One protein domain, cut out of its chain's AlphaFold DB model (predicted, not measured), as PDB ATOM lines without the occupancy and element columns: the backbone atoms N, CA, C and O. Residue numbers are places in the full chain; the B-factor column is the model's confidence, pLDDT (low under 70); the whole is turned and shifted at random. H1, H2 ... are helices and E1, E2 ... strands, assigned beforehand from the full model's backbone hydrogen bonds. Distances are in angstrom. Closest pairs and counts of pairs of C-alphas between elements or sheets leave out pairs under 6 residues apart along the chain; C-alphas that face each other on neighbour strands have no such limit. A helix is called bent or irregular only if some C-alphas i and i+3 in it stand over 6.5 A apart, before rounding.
ATOM      1  N   LEU A   3     -11.386  21.083 283.699       84.38
ATOM      2  CA  LEU A   3     -12.409  21.715 284.541       84.38
ATOM      3  C   LEU A   3     -11.888  21.890 285.962       84.38
ATOM      4  O   LEU A   3     -11.523  20.917 286.611       84.38
ATOM      5  N   LEU A   4     -11.905  23.119 286.463       84.50
ATOM      6  CA  LEU A   4     -11.581  23.444 287.840       84.50
ATOM      7  C   LEU A   4     -12.844  23.448 288.704       84.50
ATOM      8  O   LEU A   4     -13.727  24.292 288.537       84.50
ATOM      9  N   VAL A   5     -12.914  22.528 289.664       82.12
ATOM     10  CA  VAL A   5     -14.034  22.444 290.608       82.12
ATOM     11  C   VAL A   5     -13.741  23.312 291.827       82.12
ATOM     12  O   VAL A   5     -12.803  23.042 292.575       82.12
ATOM     13  N   THR A   6     -14.563  24.338 292.043       79.69
ATOM     14  CA  THR A   6     -14.434  25.267 293.177       79.69
ATOM     15  C   THR A   6     -15.804  25.727 293.677       79.69
ATOM     16  O   THR A   6     -16.763  25.827 292.908       79.69
ATOM     17  N   ASP A   7     -15.901  26.000 294.980       76.06
ATOM     18  CA  ASP A   7     -17.125  26.515 295.610       76.06
ATOM     19  C   ASP A   7     -17.328  28.010 295.332       76.06
ATOM     20  O   ASP A   7     -18.456  28.473 295.161       76.06
ATOM     21  N   ASN A   8     -16.225  28.761 295.243       82.12
ATOM     22  CA  ASN A   8     -16.216  30.197 294.978       82.12
ATOM     23  C   ASN A   8     -15.437  30.504 293.705       82.12
ATOM     24  O   ASN A   8     -14.468  29.820 293.380       82.12
ATOM     25  N   LEU A   9     -15.853  31.561 293.017       84.00
ATOM     26  CA  LEU A   9     -15.219  32.021 291.793       84.00
ATOM     27  C   LEU A   9     -13.808  32.540 292.109       84.00
ATOM     28  O   LEU A   9     -13.618  33.376 292.997       84.00
ATOM     29  N   ILE A  10     -12.813  32.001 291.416       82.50
ATOM     30  CA  ILE A  10     -11.403  32.329 291.581       82.50
ATOM     31  C   ILE A  10     -11.012  33.268 290.452       82.50
ATOM     32  O   ILE A  10     -11.009  32.896 289.284       82.50
ATOM     33  N   SER A  11     -10.678  34.498 290.825       80.19
ATOM     34  CA  SER A  11     -10.239  35.544 289.903       80.19
ATOM     35  C   SER A  11      -8.739  35.838 289.989       80.19
ATOM     36  O   SER A  11      -8.189  36.473 289.089       80.19
ATOM     37  N   ASP A  12      -8.083  35.402 291.064       80.00
ATOM     38  CA  ASP A  12      -6.665  35.635 291.340       80.00
ATOM     39  C   ASP A  12      -5.849  34.386 290.989       80.00
ATOM     40  O   ASP A  12      -6.060  33.323 291.580       80.00
ATOM     41  N   LEU A  13      -4.930  34.526 290.027       78.31
ATOM     42  CA  LEU A  13      -4.092  33.430 289.536       78.31
ATOM     43  C   LEU A  13      -3.120  32.915 290.601       78.31
ATOM     44  O   LEU A  13      -2.846  31.722 290.601       78.31
ATOM     45  N   ASN A  14      -2.694  33.746 291.562       76.12
ATOM     46  CA  ASN A  14      -1.773  33.318 292.626       76.12
ATOM     47  C   ASN A  14      -2.364  32.179 293.481       76.12
ATOM     48  O   ASN A  14      -1.665  31.380 294.101       76.12
ATOM     49  N   LYS A  15      -3.700  32.064 293.521       72.44
ATOM     50  CA  LYS A  15      -4.393  30.962 294.213       72.44
ATOM     51  C   LYS A  15      -4.274  29.626 293.475       72.44
ATOM     52  O   LYS A  15      -4.604  28.591 294.053       72.44
ATOM     53  N   LEU A  16      -3.834  29.657 292.219       75.69
ATOM     54  CA  LEU A  16      -3.700  28.524 291.308       75.69
ATOM     55  C   LEU A  16      -2.246  28.069 291.140       75.69
ATOM     56  O   LEU A  16      -2.033  27.033 290.518       75.69
ATOM     57  N   ASP A  17      -1.270  28.766 291.736       69.44
ATOM     58  CA  ASP A  17       0.166  28.455 291.622       69.44
ATOM     59  C   ASP A  17       0.492  26.997 291.985       69.44
ATOM     60  O   ASP A  17       1.373  26.373 291.400       69.44
ATOM     61  N   LYS A  18      -0.290  26.404 292.896       69.44
ATOM     62  CA  LYS A  18      -0.169  24.997 293.311       69.44
ATOM     63  C   LYS A  18      -0.443  23.980 292.200       69.44
ATOM     64  O   LYS A  18      -0.113  22.811 292.369       69.44
ATOM     65  N   LEU A  19      -1.080  24.392 291.105       71.88
ATOM     66  CA  LEU A  19      -1.380  23.515 289.978       71.88
ATOM     67  C   LEU A  19      -0.152  23.276 289.085       71.88
ATOM     68  O   LEU A  19      -0.223  22.391 288.241       71.88
ATOM     69  N   ASN A  20       0.961  24.010 289.271       72.25
ATOM     70  CA  ASN A  20       2.180  23.918 288.449       72.25
ATOM     71  C   ASN A  20       1.900  24.004 286.931       72.25
ATOM     72  O   ASN A  20       2.548  23.338 286.125       72.25
ATOM     73  N   ILE A  21       0.915  24.815 286.536       78.06
ATOM     74  CA  ILE A  21       0.529  25.044 285.140       78.06
ATOM     75  C   ILE A  21       0.746  26.525 284.823       78.06
ATOM     76  O   ILE A  21       0.405  27.387 285.629       78.06
ATOM     77  N   SER A  22       1.287  26.829 283.642       81.69
ATOM     78  CA  SER A  22       1.402  28.207 283.156       81.69
ATOM     79  C   SER A  22       0.031  28.709 282.705       81.69
ATOM     80  O   SER A  22      -0.580  28.114 281.816       81.69
ATOM     81  N   LEU A  23      -0.471  29.772 283.337       85.44
ATOM     82  CA  LEU A  23      -1.832  30.267 283.133       85.44
ATOM     83  C   LEU A  23      -1.856  31.646 282.474       85.44
ATOM     84  O   LEU A  23      -1.096  32.546 282.827       85.44
ATOM     85  N   GLU A  24      -2.798  31.822 281.558       85.50
ATOM     86  CA  GLU A  24      -3.225  33.103 281.013       85.50
ATOM     87  C   GLU A  24      -4.673  33.353 281.434       85.50
ATOM     88  O   GLU A  24      -5.537  32.496 281.266       85.50
ATOM     89  N   LYS A  25      -4.951  34.520 282.006       86.94
ATOM     90  CA  LYS A  25      -6.288  34.878 282.482       86.94
ATOM     91  C   LYS A  25      -7.113  35.470 281.340       86.94
ATOM     92  O   LYS A  25      -6.673  36.443 280.741       86.94
ATOM     93  N   ILE A  26      -8.312  34.938 281.107       87.12
ATOM     94  CA  ILE A  26      -9.223  35.412 280.053       87.12
ATOM     95  C   ILE A  26     -10.672  35.527 280.544       87.12
ATOM     96  O   ILE A  26     -11.097  34.789 281.439       87.12
ATOM     97  N   SER A  27     -11.445  36.436 279.954       85.38
ATOM     98  CA  SER A  27     -12.890  36.531 280.202       85.38
ATOM     99  C   SER A  27     -13.662  35.501 279.374       85.38
ATOM    100  O   SER A  27     -13.300  35.218 278.232       85.38
ATOM    101  N   ILE A  28     -14.787  34.996 279.890       83.75
ATOM    102  CA  ILE A  28     -15.700  34.111 279.146       83.75
ATOM    103  C   ILE A  28     -16.157  34.719 277.808       83.75
ATOM    104  O   ILE A  28     -16.362  33.996 276.835       83.75
ATOM    105  N   LYS A  29     -16.274  36.051 277.723       82.94
ATOM    106  CA  LYS A  29     -16.681  36.762 276.497       82.94
ATOM    107  C   LYS A  29     -15.610  36.735 275.410       82.94
ATOM    108  O   LYS A  29     -15.926  36.862 274.233       82.94
ATOM    109  N   GLU A  30     -14.352  36.593 275.803       80.00
ATOM    110  CA  GLU A  30     -13.217  36.562 274.882       80.00
ATOM    111  C   GLU A  30     -13.032  35.173 274.276       80.00
ATOM    112  O   GLU A  30     -12.366  35.047 273.255       80.00
ATOM    113  N   VAL A  31     -13.646  34.142 274.865       78.75
ATOM    114  CA  VAL A  31     -13.500  32.740 274.458       78.75
ATOM    115  C   VAL A  31     -13.982  32.496 273.026       78.75
ATOM    116  O   VAL A  31     -13.318  31.779 272.284       78.75
ATOM    117  N   SER A  32     -15.091  33.112 272.607       70.69
ATOM    118  CA  SER A  32     -15.650  32.932 271.256       70.69
ATOM    119  C   SER A  32     -14.922  33.727 270.167       70.69
ATOM    120  O   SER A  32     -15.114  33.456 268.987       70.69
ATOM    121  N   ASN A  33     -14.108  34.717 270.548       65.50
ATOM    122  CA  ASN A  33     -13.494  35.682 269.628       65.50
ATOM    123  C   ASN A  33     -11.983  35.462 269.461       65.50
ATOM    124  O   ASN A  33     -11.262  36.379 269.065       65.50
ATOM    125  N   GLN A  34     -11.477  34.269 269.783       64.88
ATOM    126  CA  GLN A  34     -10.045  34.000 269.710       64.88
ATOM    127  C   GLN A  34      -9.641  33.573 268.301       64.88
ATOM    128  O   GLN A  34     -10.090  32.548 267.794       64.88
ATOM    129  N   ALA A  35      -8.752  34.352 267.683       60.78
ATOM    130  CA  ALA A  35      -8.023  33.904 266.506       60.78
ATOM    131  C   ALA A  35      -7.148  32.696 266.878       60.78
ATOM    132  O   ALA A  35      -6.580  32.653 267.975       60.78
ATOM    133  N   GLN A  36      -7.031  31.720 265.971       61.12
ATOM    134  CA  GLN A  36      -6.082  30.625 266.156       61.12
ATOM    135  C   GLN A  36      -4.667  31.209 266.276       61.12
ATOM    136  O   GLN A  36      -4.267  32.007 265.421       61.12
ATOM    137  N   PRO A  37      -3.919  30.881 267.343       61.22
ATOM    138  CA  PRO A  37      -2.568  31.385 267.496       61.22
ATOM    139  C   PRO A  37      -1.683  30.826 266.375       61.22
ATOM    140  O   PRO A  37      -1.754  29.648 266.038       61.22
ATOM    141  N   LEU A  38      -0.840  31.686 265.802       58.78
ATOM    142  CA  LEU A  38       0.120  31.324 264.749       58.78
ATOM    143  C   LEU A  38       1.251  30.410 265.254       58.78
ATOM    144  O   LEU A  38       1.977  29.834 264.450       58.78
ATOM    145  N   PHE A  39       1.405  30.298 266.574       68.19
ATOM    146  CA  PHE A  39       2.433  29.512 267.249       68.19
ATOM    147  C   PHE A  39       1.799  28.660 268.346       68.19
ATOM    148  O   PHE A  39       0.804  29.063 268.954       68.19
ATOM    149  N   GLU A  40       2.398  27.506 268.625       63.16
ATOM    150  CA  GLU A  40       2.013  26.677 269.764       63.16
ATOM    151  C   GLU A  40       2.257  27.440 271.073       63.16
ATOM    152  O   GLU A  40       3.298  28.072 271.267       63.16
ATOM    153  N   THR A  41       1.264  27.430 271.963       66.81
ATOM    154  CA  THR A  41       1.342  28.110 273.258       66.81
ATOM    155  C   THR A  41       1.291  27.096 274.390       66.81
ATOM    156  O   THR A  41       0.280  26.412 274.561       66.81
ATOM    157  N   ASP A  42       2.311  27.101 275.245       71.44
ATOM    158  CA  ASP A  42       2.386  26.230 276.430       71.44
ATOM    159  C   ASP A  42       1.476  26.692 277.587       71.44
ATOM    160  O   ASP A  42       1.421  26.066 278.649       71.44
ATOM    161  N   LYS A  43       0.779  27.824 277.418       81.94
ATOM    162  CA  LYS A  43      -0.095  28.414 278.437       81.94
ATOM    163  C   LYS A  43      -1.517  27.878 278.328       81.94
ATOM    164  O   LYS A  43      -2.094  27.818 277.244       81.94
ATOM    165  N   TYR A  44      -2.111  27.579 279.479       85.00
ATOM    166  CA  TYR A  44      -3.538  27.313 279.593       85.00
ATOM    167  C   TYR A  44      -4.313  28.608 279.820       85.00
ATOM    168  O   TYR A  44      -3.970  29.415 280.681       85.00
ATOM    169  N   LYS A  45      -5.413  28.773 279.093       87.12
ATOM    170  CA  LYS A  45      -6.337  29.897 279.217       87.12
ATOM    171  C   LYS A  45      -7.349  29.616 280.327       87.12
ATOM    172  O   LYS A  45      -8.214  28.749 280.200       87.12
ATOM    173  N   PHE A  46      -7.224  30.334 281.436       88.94
ATOM    174  CA  PHE A  46      -8.082  30.230 282.607       88.94
ATOM    175  C   PHE A  46      -9.219  31.251 282.551       88.94
ATOM    176  O   PHE A  46      -8.988  32.464 282.567       88.94
ATOM    177  N   VAL A  47     -10.452  30.748 282.530       88.31
ATOM    178  CA  VAL A  47     -11.664  31.572 282.506       88.31
ATOM    179  C   VAL A  47     -12.050  31.958 283.929       88.31
ATOM    180  O   VAL A  47     -12.467  31.118 284.732       88.31
ATOM    181  N   PHE A  48     -11.866  33.235 284.259       86.62
ATOM    182  CA  PHE A  48     -11.823  33.691 285.650       86.62
ATOM    183  C   PHE A  48     -13.117  34.313 286.175       86.62
ATOM    184  O   PHE A  48     -13.187  34.597 287.368       86.62
ATOM    185  N   ASP A  49     -14.069  34.630 285.302       86.50
ATOM    186  CA  ASP A  49     -15.170  35.558 285.577       86.50
ATOM    187  C   ASP A  49     -16.545  34.890 285.673       86.50
ATOM    188  O   ASP A  49     -17.470  35.495 286.215       86.50
ATOM    189  N   GLU A  50     -16.687  33.636 285.236       87.00
ATOM    190  CA  GLU A  50     -17.963  32.922 285.288       87.00
ATOM    191  C   GLU A  50     -17.822  31.432 285.638       87.00
ATOM    192  O   GLU A  50     -16.863  30.756 285.259       87.00
ATOM    193  N   PHE A  51     -18.827  30.900 286.345       87.38
ATOM    194  CA  PHE A  51     -19.022  29.459 286.478       87.38
ATOM    195  C   PHE A  51     -19.710  28.898 285.238       87.38
ATOM    196  O   PHE A  51     -20.868  29.208 284.960       87.38
ATOM    197  N   VAL A  52     -19.043  27.981 284.552       85.12
ATOM    198  CA  VAL A  52     -19.594  27.357 283.356       85.12
ATOM    199  C   VAL A  52     -20.577  26.244 283.732       85.12
ATOM    200  O   VAL A  52     -20.373  25.436 284.640       85.12
ATOM    201  N   THR A  53     -21.697  26.217 283.019       84.88
ATOM    202  CA  THR A  53     -22.696  25.145 283.040       84.88
ATOM    203  C   THR A  53     -22.620  24.396 281.718       84.88
ATOM    204  O   THR A  53     -22.131  24.944 280.737       84.88
ATOM    205  N   LEU A  54     -23.137  23.168 281.646       81.06
ATOM    206  CA  LEU A  54     -23.143  22.422 280.381       81.06
ATOM    207  C   LEU A  54     -23.838  23.215 279.253       81.06
ATOM    208  O   LEU A  54     -23.369  23.250 278.121       81.06
ATOM    209  N   THR A  55     -24.922  23.921 279.585       81.75
ATOM    210  CA  THR A  55     -25.662  24.756 278.636       81.75
ATOM    211  C   THR A  55     -24.846  25.950 278.151       81.75
ATOM    212  O   THR A  55     -24.900  26.264 276.965       81.75
ATOM    213  N   SER A  56     -24.114  26.637 279.038       81.69
ATOM    214  CA  SER A  56     -23.253  27.749 278.620       81.69
ATOM    215  C   SER A  56     -22.024  27.257 277.863       81.69
ATOM    216  O   SER A  56     -21.683  27.861 276.858       81.69
ATOM    217  N   PHE A  57     -21.450  26.116 278.245       80.81
ATOM    218  CA  PHE A  57     -20.350  25.478 277.523       80.81
ATOM    219  C   PHE A  57     -20.713  25.154 276.067       80.81
ATOM    220  O   PHE A  57     -20.015  25.577 275.150       80.81
ATOM    221  N   ASN A  58     -21.850  24.486 275.842       79.50
ATOM    222  CA  ASN A  58     -22.290  24.101 274.496       79.50
ATOM    223  C   ASN A  58     -22.521  25.308 273.570       79.50
ATOM    224  O   ASN A  58     -22.402  25.182 272.356       79.50
ATOM    225  N   LYS A  59     -22.840  26.485 274.126       81.56
ATOM    226  CA  LYS A  59     -23.025  27.724 273.355       81.56
ATOM    227  C   LYS A  59     -21.712  28.359 272.898       81.56
ATOM    228  O   LYS A  59     -21.741  29.159 271.972       81.56
ATOM    229  N   LEU A  60     -20.591  28.035 273.542       75.00
ATOM    230  CA  LEU A  60     -19.291  28.632 273.228       75.00
ATOM    231  C   LEU A  60     -18.631  28.001 271.992       75.00
ATOM    232  O   LEU A  60     -17.677  28.572 271.481       75.00
ATOM    233  N   ASN A  61     -19.136  26.852 271.518       69.69
ATOM    234  CA  ASN A  61     -18.673  26.150 270.314       69.69
ATOM    235  C   ASN A  61     -17.139  25.982 270.239       69.69
ATOM    236  O   ASN A  61     -16.511  26.296 269.229       69.69
ATOM    237  N   ILE A  62     -16.534  25.539 271.342       69.62
ATOM    238  CA  ILE A  62     -15.078  25.445 271.507       69.62
ATOM    239  C   ILE A  62     -14.615  24.030 271.177       69.62
ATOM    240  O   ILE A  62     -15.232  23.060 271.620       69.62
ATOM    241  N   ASP A  63     -13.481  23.915 270.490       66.56
ATOM    242  CA  ASP A  63     -12.785  22.639 270.347       66.56
ATOM    243  C   ASP A  63     -12.209  22.164 271.698       66.56
ATOM    244  O   ASP A  63     -11.522  22.909 272.405       66.56
ATOM    245  N   LEU A  64     -12.495  20.912 272.060       63.09
ATOM    246  CA  LEU A  64     -12.068  20.271 273.307       63.09
ATOM    247  C   LEU A  64     -10.546  20.084 273.392       63.09
ATOM    248  O   LEU A  64     -10.030  19.905 274.505       63.09
ATOM    249  N   GLU A  65      -9.849  20.141 272.254       61.16
ATOM    250  CA  GLU A  65      -8.385  20.087 272.167       61.16
ATOM    251  C   GLU A  65      -7.702  21.395 272.589       61.16
ATOM    252  O   GLU A  65      -6.509  21.410 272.880       61.16
ATOM    253  N   ASN A  66      -8.455  22.489 272.730       68.69
ATOM    254  CA  ASN A  66      -7.891  23.748 273.194       68.69
ATOM    255  C   ASN A  66      -7.502  23.704 274.686       68.69
ATOM    256  O   ASN A  66      -8.216  23.156 275.540       68.69
ATOM    257  N   ASN A  67      -6.399  24.383 275.017       80.69
ATOM    258  CA  ASN A  67      -5.846  24.519 276.370       80.69
ATOM    259  C   ASN A  67      -6.680  25.465 277.263       80.69
ATOM    260  O   ASN A  67      -6.166  26.460 277.764       80.69
ATOM    261  N   PHE A  68      -7.967  25.181 277.485       84.38
ATOM    262  CA  PHE A  68      -8.820  25.939 278.414       84.38
ATOM    263  C   PHE A  68      -8.994  25.246 279.768       84.38
ATOM    264  O   PHE A  68      -9.121  24.017 279.854       84.38
ATOM    265  N   ILE A  69      -9.076  26.070 280.815       87.69
ATOM    266  CA  ILE A  69      -9.496  25.689 282.166       87.69
ATOM    267  C   ILE A  69     -10.750  26.494 282.525       87.69
ATOM    268  O   ILE A  69     -10.686  27.715 282.689       87.69
ATOM    269  N   PHE A  70     -11.883  25.806 282.683       88.06
ATOM    270  CA  PHE A  70     -13.150  26.421 283.094       88.06
ATOM    271  C   PHE A  70     -13.458  26.164 284.560       88.06
ATOM    272  O   PHE A  70     -13.221  25.069 285.062       88.06
ATOM    273  N   GLN A  71     -14.065  27.137 285.234       90.19
ATOM    274  CA  GLN A  71     -14.544  26.966 286.602       90.19
ATOM    275  C   GLN A  71     -15.949  26.373 286.610       90.19
ATOM    276  O   GLN A  71     -16.853  26.896 285.960       90.19
ATOM    277  N   VAL A  72     -16.167  25.309 287.380       88.12
ATOM    278  CA  VAL A  72     -17.479  24.664 287.516       88.12
ATOM    279  C   VAL A  72     -17.829  24.445 288.984       88.12
ATOM    280  O   VAL A  72     -16.991  24.073 289.804       88.12
ATOM    281  N   LYS A  73     -19.106  24.643 289.327       86.25
ATOM    282  CA  LYS A  73     -19.618  24.261 290.649       86.25
ATOM    283  C   LYS A  73     -19.691  22.741 290.757       86.25
ATOM    284  O   LYS A  73     -20.089  22.069 289.802       86.25
ATOM    285  N   LYS A  74     -19.436  22.207 291.957       83.19
ATOM    286  CA  LYS A  74     -19.513  20.765 292.252       83.19
ATOM    287  C   LYS A  74     -20.841  20.124 291.823       83.19
ATOM    288  O   LYS A  74     -20.844  19.004 291.325       83.19
ATOM    289  N   SER A  75     -21.958  20.846 291.943       82.56
ATOM    290  CA  SER A  75     -23.290  20.374 291.533       82.56
ATOM    291  C   SER A  75     -23.453  20.157 290.023       82.56
ATOM    292  O   SER A  75     -24.316  19.386 289.613       82.56
ATOM    293  N   ASN A  76     -22.643  20.816 289.189       82.25
ATOM    294  CA  ASN A  76     -22.707  20.688 287.731       82.25
ATOM    295  C   ASN A  76     -21.695  19.684 287.165       82.25
ATOM    296  O   ASN A  76     -21.869  19.265 286.024       82.25
ATOM    297  N   LEU A  77     -20.695  19.260 287.945       81.62
ATOM    298  CA  LEU A  77     -19.662  18.315 287.512       81.62
ATOM    299  C   LEU A  77     -20.221  17.010 286.898       81.62
ATOM    300  O   LEU A  77     -19.750  16.647 285.820       81.62
ATOM    301  N   PRO A  78     -21.260  16.350 287.468       81.88
ATOM    302  CA  PRO A  78     -21.790  15.102 286.908       81.88
ATOM    303  C   PRO A  78     -22.286  15.223 285.459       81.88
ATOM    304  O   PRO A  78     -22.223  14.266 284.692       81.88
ATOM    305  N   LYS A  79     -22.758  16.417 285.073       81.44
ATOM    306  CA  LYS A  79     -23.259  16.712 283.722       81.44
ATOM    307  C   LYS A  79     -22.132  16.833 282.694       81.44
ATOM    308  O   LYS A  79     -22.363  16.631 281.508       81.44
ATOM    309  N   PHE A  80     -20.925  17.179 283.141       76.50
ATOM    310  CA  PHE A  80     -19.740  17.223 282.288       76.50
ATOM    311  C   PHE A  80     -19.082  15.850 282.181       76.50
ATOM    312  O   PHE A  80     -18.685  15.463 281.094       76.50
ATOM    313  N   THR A  81     -19.043  15.067 283.261       68.50
ATOM    314  CA  THR A  81     -18.480  13.704 283.237       68.50
ATOM    315  C   THR A  81     -19.294  12.720 282.390       68.50
ATOM    316  O   THR A  81     -18.770  11.692 281.975       68.50
ATOM    317  N   SER A  82     -20.572  13.012 282.114       67.94
ATOM    318  CA  SER A  82     -21.392  12.234 281.173       67.94
ATOM    319  C   SER A  82     -21.041  12.477 279.700       67.94
ATOM    320  O   SER A  82     -21.419  11.676 278.844       67.94
ATOM    321  N   LEU A  83     -20.323  13.562 279.387       66.94
ATOM    322  CA  LEU A  83     -19.703  13.742 278.080       66.94
ATOM    323  C   LEU A  83     -18.483  12.813 278.050       66.94
ATOM    324  O   LEU A  83     -17.529  13.039 278.786       66.94
ATOM    325  N   LYS A  84     -18.506  11.751 277.235       55.25
ATOM    326  CA  LYS A  84     -17.413  10.761 277.074       55.25
ATOM    327  C   LYS A  84     -16.135  11.342 276.424       55.25
ATOM    328  O   LYS A  84     -15.483  10.684 275.623       55.25
ATOM    329  N   SER A  85     -15.808  12.592 276.714       61.00
ATOM    330  CA  SER A  85     -14.626  13.317 276.253       61.00
ATOM    331  C   SER A  85     -13.523  13.281 277.314       61.00
ATOM    332  O   SER A  85     -13.820  13.223 278.506       61.00
ATOM    333  N   ASN A  86     -12.259  13.375 276.886       60.62
ATOM    334  CA  ASN A  86     -11.079  13.496 277.753       60.62
ATOM    335  C   ASN A  86     -11.098  14.835 278.522       60.62
ATOM    336  O   ASN A  86     -10.450  15.810 278.134       60.62
ATOM    337  N   ILE A  87     -11.897  14.897 279.588       72.88
ATOM    338  CA  ILE A  87     -11.997  16.039 280.499       72.88
ATOM    339  C   ILE A  87     -11.143  15.743 281.728       72.88
ATOM    340  O   ILE A  87     -11.455  14.840 282.502       72.88
ATOM    341  N   ASP A  88     -10.095  16.536 281.922       76.62
ATOM    342  CA  ASP A  88      -9.272  16.482 283.129       76.62
ATOM    343  C   ASP A  88      -9.916  17.347 284.225       76.62
ATOM    344  O   ASP A  88     -10.203  18.529 284.010       76.62
ATOM    345  N   VAL A  89     -10.201  16.763 285.388       80.00
ATOM    346  CA  VAL A  89     -10.879  17.456 286.494       80.00
ATOM    347  C   VAL A  89      -9.839  17.872 287.525       80.00
ATOM    348  O   VAL A  89      -9.277  17.046 288.239       80.00
ATOM    349  N   LEU A  90      -9.615  19.179 287.629       80.19
ATOM    350  CA  LEU A  90      -8.728  19.780 288.610       80.19
ATOM    351  C   LEU A  90      -9.510  20.093 289.887       80.19
ATOM    352  O   LEU A  90     -10.534  20.785 289.871       80.19
ATOM    353  N   HIS A  91      -8.986  19.624 291.012       74.31
ATOM    354  CA  HIS A  91      -9.470  19.989 292.334       74.31
ATOM    355  C   HIS A  91      -8.471  20.938 292.986       74.31
ATOM    356  O   HIS A  91      -7.315  20.584 293.205       74.31
ATOM    357  N   LEU A  92      -8.926  22.141 293.333       68.62
ATOM    358  CA  LEU A  92      -8.193  22.949 294.296       68.62
ATOM    359  C   LEU A  92      -8.492  22.404 295.678       68.62
ATOM    360  O   LEU A  92      -9.591  22.574 296.204       68.62
TER     361      LEU A  92
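What this domain is: This is residues 3 to 92 of the 220 residues of an uncharacterized protein of Actinobacteria bacterium (UniProt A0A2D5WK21). A strongly twisted sheet of five parallel strands forms the core, with H2 and H4 over one face and H1 on the other, while H3 sits near H4. Residues 34 to 40, in the link from H2 to E3, stick out as a free loop. The printed part has 90 residues, with five named strands and four named helices in alternation, E1 H1 E2 H2 E3 H3 E4 H4 E5; the sheet's order is E2 E3 E4 E1 E5. The class is mixed, helices and strands; the whole is compact, with a radius of gyration of the C-alphas of 12.7 A and spans of 36 by 29 by 23 A.

Where its parts are: Find C-alpha 3 at (-12.409, 21.715, 284.541), where E1, residues 3 to 5, begins. Next come H1, residues 13 to 19, 10.3 A long, E2, residues 23 to 26, and H2, residues 28 to 33. From C-alpha 44 at (-3.538, 27.313, 279.593) E3 runs 17.1 A to residue 51 and bends by 69 degrees at residue 48. H3, residues 54 to 59, E4, residues 68 to 72, 12.6 A long, and H4, residues 74 to 81, 11.5 A long, follow. E5, residues 88 to 91, ends at C-alpha 91, (-9.470, 19.989, 292.334). H1, H2 and H4 are irregular: C-alphas 15 and 18 are 7.4 A apart, 29 and 32 only just too far at 6.6 A, and 75 and 78 7.2 A.

How they stand to each other: Look first at the sheet, whose edge strands are E2 and E5. N 24 and O 44 are 2.8 A apart between E2 and E3, N 69 and O 45 2.9 A between E3 and E4, N 4 and O 70 2.7 A between E4 and E1, and N 3 and O 88 2.8 A between E1 and E5, each within hydrogen-bond range. Strand-helix-strand units, two parallel neighbour strands with a helix between, are E2, H2, E3 and E3, H3, E4; split ones, with other strands between, are E1, H1, E2 and E4, H4, E5; each crossover is right-handed. H2 stands up from the sheet over E3, its closest C-alphas to E3 being Ile 28 and Val 47, 5.8 A. On the same face H4 lies over E1, along the strands at 17 degrees on the local plane. H1 is on the opposite face, 7.6 A over the sheet in height, only just over none of the strands: 2 of its C-alphas fall on E3. H3 is only just not on the sheet, with 4 pairs of C-alphas within 10 A; it only just touches H4, with 3 pairs of C-alphas within 8 A, the closest being those of Leu 54 and Phe 80, 6.5 A. O i to N i+4 pairs within range number 0 of 3 in H1, 0 of 2 in H2, 1 of 2 in H3 and 1 of 4 in H4; O i to N i+3 pairs number 2 of 4 in H1, 2 of 3 in H2 and 3 of 5 in H4.

The domain as a whole: The two farthest C-alphas, Leu 38 and Ser 75, are 37.2 A apart. The printed part has no cut, and no link is long. Mean pLDDT of the printed part is 77.2; look for values under 70 at residues 17 to 18, 33 to 41, 61 to 66, 81 to 86 and 92.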